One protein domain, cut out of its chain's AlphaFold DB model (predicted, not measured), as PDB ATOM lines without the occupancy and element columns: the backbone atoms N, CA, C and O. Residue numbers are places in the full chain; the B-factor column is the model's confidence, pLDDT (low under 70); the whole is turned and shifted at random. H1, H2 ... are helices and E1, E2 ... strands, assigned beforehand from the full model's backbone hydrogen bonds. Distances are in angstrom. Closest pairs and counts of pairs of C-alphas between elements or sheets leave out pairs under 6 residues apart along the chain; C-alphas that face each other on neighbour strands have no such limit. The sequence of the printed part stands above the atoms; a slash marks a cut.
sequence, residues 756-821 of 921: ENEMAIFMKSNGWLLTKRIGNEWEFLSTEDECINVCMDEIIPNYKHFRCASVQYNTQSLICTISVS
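Overview. This is residues 756 to 821 of the 921 residues of an uncharacterized protein of Dracunculus medinensis (UniProt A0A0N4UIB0). A strongly twisted sheet of five strands has one short helix, H1, packed over one face at the E4 and E5 hairpin, and no named helix over the other face. The sheet is built of two parts joined side by side: the three strands E1, E2 and E3, which fold back and forth, and the hairpin E4 and E5, which meets E2 through E5. The printed part has 66 residues, with five named strands and one named helix: along the chain E1, E2 and E3 come first, then H1, then E4 and E5; the sheet is branched, with E2 the neighbour of E1, E3 and E5, and E4 the neighbour of E5, each of these pairs antiparallel, and the class is mixed, helices and strands. The whole is compact, with a radius of gyration of the C-alphas of 11.3 A, and spans 32 by 29 by 21 A.

Along the chain. E1, residues 759 to 764, begins at C-alpha 759 (24.719, -21.212, -16.465) and is 16.3 A long. E2, residues 768 to 774, is the longest strand at 19.2 A. E3 is residues 777 to 780. H1, residues 784 to 792, is 12.3 A long and begins at C-alpha 784 (32.610, -13.487, -1.296). E4, residues 806 to 810, is 13.5 A long. E5, residues 815 to 819, is 13.0 A long and ends at C-alpha 819 (18.792, -18.793, 2.907).

Arrangement. E1, E2 and E3 form a meander, each strand the antiparallel neighbour of the one before. E1 and E2 are a hairpin at 156 degrees, with N 763 and O 769 within hydrogen-bond range at 2.9 A. E1 lies on one side of E2, and E3 and E5 on the other side, in staggered pairing: E3 beside residues 771 to 774, E5 beside residues 768 to 770. In the hairpin E2 and E3, N 772 and O 779 are 2.8 A apart; between E2 and E5, N 768 and O 818 are 2.7 A apart. E4 and E5 are a hairpin at 165 degrees, with N 808 and O 817 at 2.9 A. E4 is apart from E1, E2 and E3. H1 is on the sheet at a height over the sheet of 8.5 A, over E5 and only just not over E4, on which 2 of its C-alphas fall. It runs along the strands, at 22 degrees to E5 on the local plane. The closest C-alphas of H1 and E5, those of Cys 787 and Cys 816, are 5.6 A apart. In H1 every O i to N i+4 pair is within hydrogen-bond range.

Size, cuts and confidence. The C-alphas farthest apart, those of Glu 756 and Ser 821, are 33.0 A apart. The printed part has no cut. The link from H1 to E4, residues 793 to 805, is long; the other links are tight. The mean pLDDT of the printed part is 71.0, and 30 residues are under 70, among them 756 to 769 and 794 to 803.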
ATOM      1  N   GLU A 756      27.729 -16.262 -23.109       47.71
ATOM      2  CA  GLU A 756      27.137 -17.349 -23.893       47.71
ATOM      3  C   GLU A 756      27.847 -18.671 -23.537       47.71
ATOM      4  O   GLU A 756      29.075 -18.763 -23.605       47.71
ATOM      5  N   ASN A 757      27.058 -19.688 -23.161       57.03
ATOM      6  CA  ASN A 757      27.456 -20.989 -22.586       57.03
ATOM      7  C   ASN A 757      27.744 -21.050 -21.063       57.03
ATOM      8  O   ASN A 757      28.089 -22.125 -20.565       57.03
ATOM      9  N   GLU A 758      27.546 -19.978 -20.292       58.75
ATOM     10  CA  GLU A 758      27.549 -20.024 -18.818       58.75
ATOM     11  C   GLU A 758      26.132 -20.211 -18.243       58.75
ATOM     12  O   GLU A 758      25.159 -19.638 -18.735       58.75
ATOM     13  N   MET A 759      25.998 -20.994 -17.165       58.69
ATOM     14  CA  MET A 759      24.719 -21.212 -16.465       58.69
ATOM     15  C   MET A 759      24.910 -21.298 -14.951       58.69
ATOM     16  O   MET A 759      25.767 -22.035 -14.474       58.69
ATOM     17  N   ALA A 760      24.069 -20.606 -14.183       60.06
ATOM     18  CA  ALA A 760      24.032 -20.727 -12.727       60.06
ATOM     19  C   ALA A 760      22.990 -21.771 -12.287       60.06
ATOM     20  O   ALA A 760      21.826 -21.673 -12.680       60.06
ATOM     21  N   ILE A 761      23.378 -22.733 -11.441       56.94
ATOM     22  CA  ILE A 761      22.444 -23.661 -10.780       56.94
ATOM     23  C   ILE A 761      22.446 -23.434  -9.269       56.94
ATOM     24  O   ILE A 761      23.495 -23.342  -8.628       56.94
ATOM     25  N   PHE A 762      21.232 -23.402  -8.718       53.12
ATOM     26  CA  PHE A 762      20.946 -23.351  -7.291       53.12
ATOM     27  C   PHE A 762      20.476 -24.735  -6.825       53.12
ATOM     28  O   PHE A 762      19.367 -25.157  -7.154       53.12
ATOM     29  N   MET A 763      21.296 -25.454  -6.054       45.54
ATOM     30  CA  MET A 763      20.913 -26.752  -5.479       45.54
ATOM     31  C   MET A 763      20.280 -26.554  -4.099       45.54
ATOM     32  O   MET A 763      20.884 -25.932  -3.224       45.54
ATOM     33  N   LYS A 764      19.078 -27.097  -3.881       42.76
ATOM     34  CA  LYS A 764      18.382 -27.026  -2.589       42.76
ATOM     35  C   LYS A 764      19.014 -27.984  -1.569       42.76
ATOM     36  O   LYS A 764      19.060 -29.189  -1.787       42.76
ATOM     37  N   SER A 765      19.433 -27.433  -0.439       53.39
ATOM     38  CA  SER A 765      19.919 -28.100   0.772       53.39
ATOM     39  C   SER A 765      19.250 -27.441   2.000       53.39
ATOM     40  O   SER A 765      18.110 -26.982   1.906       53.39
ATOM     41  N   ASN A 766      19.953 -27.322   3.134       50.02
ATOM     42  CA  ASN A 766      19.550 -26.441   4.245       50.02
ATOM     43  C   ASN A 766      19.624 -24.936   3.878       50.02
ATOM     44  O   ASN A 766      19.129 -24.086   4.615       50.02
ATOM     45  N   GLY A 767      20.206 -24.610   2.720       60.54
ATOM     46  CA  GLY A 767      20.018 -23.355   1.993       60.54
ATOM     47  C   GLY A 767      19.960 -23.639   0.490       60.54
ATOM     48  O   GLY A 767      19.579 -24.728   0.076       60.54
ATOM     49  N   TRP A 768      20.367 -22.692  -0.343       62.78
ATOM     50  CA  TRP A 768      20.590 -22.900  -1.772       62.78
ATOM     51  C   TRP A 768      22.080 -22.761  -2.061       62.78
ATOM     52  O   TRP A 768      22.648 -21.694  -1.831       62.78
ATOM     53  N   LEU A 769      22.707 -23.840  -2.529       69.09
ATOM     54  CA  LEU A 769      24.107 -23.861  -2.950       69.09
ATOM     55  C   LEU A 769      24.203 -23.297  -4.365       69.09
ATOM     56  O   LEU A 769      23.516 -23.800  -5.256       69.09
ATOM     57  N   LEU A 770      25.048 -22.292  -4.582       70.47
ATOM     58  CA  LEU A 770      25.204 -21.659  -5.891       70.47
ATOM     59  C   LEU A 770      26.479 -22.121  -6.608       70.47
ATOM     60  O   LEU A 770      27.593 -21.932  -6.117       70.47
ATOM     61  N   THR A 771      26.287 -22.699  -7.793       74.43
ATOM     62  CA  THR A 771      27.345 -23.134  -8.718       74.43
ATOM     63  C   THR A 771      27.236 -22.392 -10.048       74.43
ATOM     64  O   THR A 771      26.131 -22.089 -10.510       74.43
ATOM     65  N   LYS A 772      28.382 -22.110 -10.671       74.98
ATOM     66  CA  LYS A 772      28.505 -21.508 -11.999       74.98
ATOM     67  C   LYS A 772      29.099 -22.543 -12.954       74.98
ATOM     68  O   LYS A 772      30.211 -23.020 -12.750       74.98
ATOM     69  N   ARG A 773      28.378 -22.870 -14.023       75.75
ATOM     70  CA  ARG A 773      28.916 -23.631 -15.153       75.75
ATOM     71  C   ARG A 773      29.776 -22.724 -16.019       75.75
ATOM     72  O   ARG A 773      29.287 -21.684 -16.465       75.75
ATOM     73  N   ILE A 774      30.999 -23.156 -16.306       77.84
ATOM     74  CA  ILE A 774      31.884 -22.539 -17.297       77.84
ATOM     75  C   ILE A 774      32.194 -23.607 -18.352       77.84
ATOM     76  O   ILE A 774      32.885 -24.592 -18.095       77.84
ATOM     77  N   GLY A 775      31.609 -23.459 -19.544       82.66
ATOM     78  CA  GLY A 775      31.703 -24.461 -20.609       82.66
ATOM     79  C   GLY A 775      31.027 -25.783 -20.227       82.66
ATOM     80  O   GLY A 775      29.807 -25.906 -20.322       82.66
ATOM     81  N   ASN A 776      31.808 -26.780 -19.803       77.38
ATOM     82  CA  ASN A 776      31.311 -28.093 -19.362       77.38
ATOM     83  C   ASN A 776      31.617 -28.413 -17.889       77.38
ATOM     84  O   ASN A 776      31.146 -29.437 -17.397       77.38
ATOM     85  N   GLU A 777      32.360 -27.558 -17.188       73.43
ATOM     86  CA  GLU A 777      32.736 -27.762 -15.787       73.43
ATOM     87  C   GLU A 777      31.867 -26.905 -14.854       73.43
ATOM     88  O   GLU A 777      31.353 -25.854 -15.248       73.43
ATOM     89  N   TRP A 778      31.674 -27.379 -13.620       73.60
ATOM     90  CA  TRP A 778      30.931 -26.681 -12.567       73.60
ATOM     91  C   TRP A 778      31.904 -26.138 -11.524       73.60
ATOM     92  O   TRP A 778      32.494 -26.905 -10.763       73.60
ATOM     93  N   GLU A 779      32.027 -24.817 -11.457       74.00
ATOM     94  CA  GLU A 779      32.762 -24.124 -10.406       74.00
ATOM     95  C   GLU A 779      31.800 -23.639  -9.307       74.00
ATOM     96  O   GLU A 779      30.627 -23.339  -9.549       74.00
ATOM     97  N   PHE A 780      32.291 -23.536  -8.073       72.22
ATOM     98  CA  PHE A 780      31.621 -22.752  -7.031       72.22
ATOM     99  C   PHE A 780      31.986 -21.271  -7.204       72.22
ATOM    100  O   PHE A 780      33.054 -20.966  -7.734       72.22
ATOM    101  N   LEU A 781      31.119 -20.342  -6.778       68.59
ATOM    102  CA  LEU A 781      31.388 -18.910  -6.964       68.59
ATOM    103  C   LEU A 781      32.716 -18.480  -6.323       68.59
ATOM    104  O   LEU A 781      32.993 -18.737  -5.148       68.59
ATOM    105  N   SER A 782      33.528 -17.801  -7.129       66.61
ATOM    106  CA  SER A 782      34.952 -17.607  -6.865       66.61
ATOM    107  C   SER A 782      35.246 -16.610  -5.744       66.61
ATOM    108  O   SER A 782      36.338 -16.637  -5.174       66.61
ATOM    109  N   THR A 783      34.281 -15.747  -5.407       86.71
ATOM    110  CA  THR A 783      34.450 -14.673  -4.423       86.71
ATOM    111  C   THR A 783      33.266 -14.499  -3.470       86.71
ATOM    112  O   THR A 783      32.105 -14.770  -3.789       86.71
ATOM    113  N   GLU A 784      33.578 -13.956  -2.291       86.25
ATOM    114  CA  GLU A 784      32.610 -13.487  -1.296       86.25
ATOM    115  C   GLU A 784      31.691 -12.399  -1.879       86.25
ATOM    116  O   GLU A 784      30.476 -12.451  -1.691       86.25
ATOM    117  N   ASP A 785      32.249 -11.478  -2.675       86.56
ATOM    118  CA  ASP A 785      31.497 -10.428  -3.368       86.56
ATOM    119  C   ASP A 785      30.468 -11.001  -4.356       86.56
ATOM    120  O   ASP A 785      29.322 -10.559  -4.356       86.56
ATOM    121  N   GLU A 786      30.814 -11.983  -5.196       85.58
ATOM    122  CA  GLU A 786      29.839 -12.629  -6.095       85.58
ATOM    123  C   GLU A 786      28.700 -13.286  -5.306       85.58
ATOM    124  O   GLU A 786      27.527 -13.115  -5.644       85.58
ATOM    125  N   CYS A 787      29.039 -13.986  -4.220       86.00
ATOM    126  CA  CYS A 787      28.066 -14.630  -3.344       86.00
ATOM    127  C   CYS A 787      27.097 -13.615  -2.700       86.00
ATOM    128  O   CYS A 787      25.880 -13.823  -2.699       86.00
ATOM    129  N   ILE A 788      27.617 -12.481  -2.215       84.41
ATOM    130  CA  ILE A 788      26.811 -11.383  -1.661       84.41
ATOM    131  C   ILE A 788      25.966 -10.712  -2.754       84.41
ATOM    132  O   ILE A 788      24.773 -10.498  -2.543       84.41
ATOM    133  N   ASN A 789      26.530 -10.412  -3.925       84.76
ATOM    134  CA  ASN A 789      25.810  -9.715  -4.995       84.76
ATOM    135  C   ASN A 789      24.618 -10.535  -5.518       84.76
ATOM    136  O   ASN A 789      23.528  -9.985  -5.660       84.76
ATOM    137  N   VAL A 790      24.753 -11.857  -5.705       82.64
ATOM    138  CA  VAL A 790      23.614 -12.695  -6.144       82.64
ATOM    139  C   VAL A 790      22.484 -12.731  -5.106       82.64
ATOM    140  O   VAL A 790      21.310 -12.784  -5.475       82.64
ATOM    141  N   CYS A 791      22.815 -12.645  -3.814       82.21
ATOM    142  CA  CYS A 791      21.821 -12.448  -2.763       82.21
ATOM    143  C   CYS A 791      21.144 -11.065  -2.861       82.21
ATOM    144  O   CYS A 791      19.916 -10.977  -2.844       82.21
ATOM    145  N   MET A 792      21.932  -9.991  -2.970       80.11
ATOM    146  CA  MET A 792      21.454  -8.605  -2.867       80.11
ATOM    147  C   MET A 792      20.678  -8.120  -4.100       80.11
ATOM    148  O   MET A 792      19.693  -7.399  -3.947       80.11
ATOM    149  N   ASP A 793      21.084  -8.531  -5.302       78.79
ATOM    150  CA  ASP A 793      20.477  -8.094  -6.568       78.79
ATOM    151  C   ASP A 793      19.191  -8.877  -6.932       78.79
ATOM    152  O   ASP A 793      18.605  -8.635  -7.988       78.79
ATOM    153  N   GLU A 794      18.753  -9.829  -6.089       69.67
ATOM    154  CA  GLU A 794      17.617 -10.747  -6.335       69.67
ATOM    155  C   GLU A 794      17.707 -11.443  -7.720       69.67
ATOM    156  O   GLU A 794      16.705 -11.713  -8.378       69.67
ATOM    157  N   ILE A 795      18.938 -11.744  -8.167       64.22
ATOM    158  CA  ILE A 795      19.303 -11.988  -9.579       64.22
ATOM    159  C   ILE A 795      18.649 -13.214 -10.240       64.22
ATOM    160  O   ILE A 795      18.716 -13.337 -11.461       64.22
ATOM    161  N   ILE A 796      18.021 -14.118  -9.479       63.34
ATOM    162  CA  ILE A 796      17.518 -15.412  -9.968       63.34
ATOM    163  C   ILE A 796      16.353 -15.206 -10.967       63.34
ATOM    164  O   ILE A 796      15.210 -15.036 -10.531       63.34
ATOM    165  N   PRO A 797      16.564 -15.281 -12.301       53.78
ATOM    166  CA  PRO A 797      15.638 -14.660 -13.263       53.78
ATOM    167  C   PRO A 797      14.252 -15.313 -13.306       53.78
ATOM    168  O   PRO A 797      13.259 -14.680 -13.667       53.78
ATOM    169  N   ASN A 798      14.194 -16.588 -12.915       61.19
ATOM    170  CA  ASN A 798      13.018 -17.445 -13.027       61.19
ATOM    171  C   ASN A 798      12.271 -17.627 -11.691       61.19
ATOM    172  O   ASN A 798      11.149 -18.126 -11.686       61.19
ATOM    173  N   TYR A 799      12.845 -17.202 -10.557       65.41
ATOM    174  CA  TYR A 799      12.284 -17.440  -9.221       65.41
ATOM    175  C   TYR A 799      11.746 -16.146  -8.596       65.41
ATOM    176  O   TYR A 799      12.274 -15.647  -7.609       65.41
ATOM    177  N   LYS A 800      10.621 -15.640  -9.121       62.41
ATOM    178  CA  LYS A 800       9.937 -14.412  -8.642       62.41
ATOM    179  C   LYS A 800       9.556 -14.405  -7.149       62.41
ATOM    180  O   LYS A 800       9.220 -13.353  -6.612       62.41
ATOM    181  N   HIS A 801       9.583 -15.565  -6.494       64.45
ATOM    182  CA  HIS A 801       9.285 -15.740  -5.069       64.45
ATOM    183  C   HIS A 801      10.541 -15.924  -4.203       64.45
ATOM    184  O   HIS A 801      10.436 -15.947  -2.976       64.45
ATOM    185  N   PHE A 802      11.732 -16.033  -4.804       65.47
ATOM    186  CA  PHE A 802      12.982 -16.081  -4.057       65.47
ATOM    187  C   PHE A 802      13.420 -14.667  -3.677       65.47
ATOM    188  O   PHE A 802      13.959 -13.921  -4.490       65.47
ATOM    189  N   ARG A 803      13.226 -14.314  -2.408       68.74
ATOM    190  CA  ARG A 803      13.938 -13.197  -1.786       68.74
ATOM    191  C   ARG A 803      15.103 -13.775  -1.002       68.74
ATOM    192  O   ARG A 803      14.878 -14.575  -0.093       68.74
ATOM    193  N   CYS A 804      16.330 -13.378  -1.336       72.02
ATOM    194  CA  CYS A 804      17.438 -13.666  -0.436       72.02
ATOM    195  C   CYS A 804      17.166 -12.986   0.906       72.02
ATOM    196  O   CYS A 804      16.742 -11.830   0.955       72.02
ATOM    197  N   ALA A 805      17.422 -13.708   1.990       68.74
ATOM    198  CA  ALA A 805      17.279 -13.183   3.333       68.74
ATOM    199  C   ALA A 805      18.649 -13.151   4.028       68.74
ATOM    200  O   ALA A 805      19.061 -12.124   4.557       68.74
ATOM    201  N   SER A 806      19.404 -14.244   3.964       71.76
ATOM    202  CA  SER A 806      20.773 -14.300   4.481       71.76
ATOM    203  C   SER A 806      21.655 -15.179   3.608       71.76
ATOM    204  O   SER A 806      21.216 -16.211   3.100       71.76
ATOM    205  N   VAL A 807      22.915 -14.786   3.463       81.32
ATOM    206  CA  VAL A 807      23.923 -15.496   2.676       81.32
ATOM    207  C   VAL A 807      25.094 -15.889   3.573       81.32
ATOM    208  O   VAL A 807      25.450 -15.158   4.494       81.32
ATOM    209  N   GLN A 808      25.661 -17.068   3.333       80.59
ATOM    210  CA  GLN A 808      26.821 -17.596   4.041       80.59
ATOM    211  C   GLN A 808      27.844 -18.064   3.006       80.59
ATOM    212  O   GLN A 808      27.587 -19.017   2.270       80.59
ATOM    213  N   TYR A 809      28.994 -17.395   2.957       83.76
ATOM    214  CA  TYR A 809      30.124 -17.788   2.121       83.76
ATOM    215  C   TYR A 809      31.163 -18.535   2.960       83.76
ATOM    216  O   TYR A 809      31.582 -18.049   4.010       83.76
ATOM    217  N   ASN A 810      31.577 -19.720   2.516       81.05
ATOM    218  CA  ASN A 810      32.655 -20.475   3.149       81.05
ATOM    219  C   ASN A 810      33.956 -20.273   2.363       81.05
ATOM    220  O   ASN A 810      34.159 -20.879   1.314       81.05
ATOM    221  N   THR A 811      34.868 -19.469   2.906       81.49
ATOM    222  CA  THR A 811      36.159 -19.132   2.281       81.49
ATOM    223  C   THR A 811      37.124 -20.315   2.119       81.49
ATOM    224  O   THR A 811      38.106 -20.190   1.392       81.49
ATOM    225  N   GLN A 812      36.870 -21.465   2.759       78.29
ATOM    226  CA  GLN A 812      37.693 -22.676   2.614       78.29
ATOM    227  C   GLN A 812      37.205 -23.603   1.493       78.29
ATOM    228  O   GLN A 812      38.022 -24.276   0.868       78.29
ATOM    229  N   SER A 813      35.892 -23.661   1.248       82.51
ATOM    230  CA  SER A 813      35.285 -24.508   0.206       82.51
ATOM    231  C   SER A 813      34.759 -23.731  -1.004       82.51
ATOM    232  O   SER A 813      34.298 -24.350  -1.958       82.51
ATOM    233  N   LEU A 814      34.810 -22.394  -0.962       83.84
ATOM    234  CA  LEU A 814      34.204 -21.458  -1.923       83.84
ATOM    235  C   LEU A 814      32.671 -21.606  -2.051       83.84
ATOM    236  O   LEU A 814      32.051 -21.064  -2.963       83.84
ATOM    237  N   ILE A 815      32.032 -22.326  -1.123       81.51
ATOM    238  CA  ILE A 815      30.592 -22.585  -1.165       81.51
ATOM    239  C   ILE A 815      29.822 -21.330  -0.748       81.51
ATOM    240  O   ILE A 815      29.975 -20.828   0.368       81.51
ATOM    241  N   CYS A 816      28.932 -20.888  -1.632       83.16
ATOM    242  CA  CYS A 816      27.916 -19.882  -1.358       83.16
ATOM    243  C   CYS A 816      26.581 -20.559  -1.010       83.16
ATOM    244  O   CYS A 816      25.993 -21.224  -1.865       83.16
ATOM    245  N   THR A 817      26.099 -20.373   0.222       80.08
ATOM    246  CA  THR A 817      24.821 -20.914   0.717       80.08
ATOM    247  C   THR A 817      23.839 -19.778   0.992       80.08
ATOM    248  O   THR A 817      24.080 -18.939   1.862       80.08
ATOM    249  N   ILE A 818      22.708 -19.760   0.287       75.83
ATOM    250  CA  ILE A 818      21.707 -18.687   0.375       75.83
ATOM    251  C   ILE A 818      20.435 -19.178   1.081       75.83
ATOM    252  O   ILE A 818      19.907 -20.241   0.774       75.83
ATOM    253  N   SER A 819      19.915 -18.413   2.037       69.25
ATOM    254  CA  SER A 819      18.792 -18.793   2.907       69.25
ATOM    255  C   SER A 819      17.685 -17.732   2.900       69.25
ATOM    256  O   SER A 819      17.955 -16.536   2.792       69.25
ATOM    257  N   VAL A 820      16.430 -18.185   2.987       66.40
ATOM    258  CA  VAL A 820      15.216 -17.362   2.772       66.40
ATOM    259  C   VAL A 820      14.520 -16.976   4.091       66.40
ATOM    260  O   VAL A 820      13.719 -16.050   4.129       66.40
ATOM    261  N   SER A 821      14.824 -17.659   5.197       66.51
ATOM    262  CA  SER A 821      14.047 -17.580   6.443       66.51
ATOM    263  C   SER A 821      14.376 -16.397   7.364       66.51
ATOM    264  O   SER A 821      13.478 -15.901   8.034       66.51
TER     265      SER A 821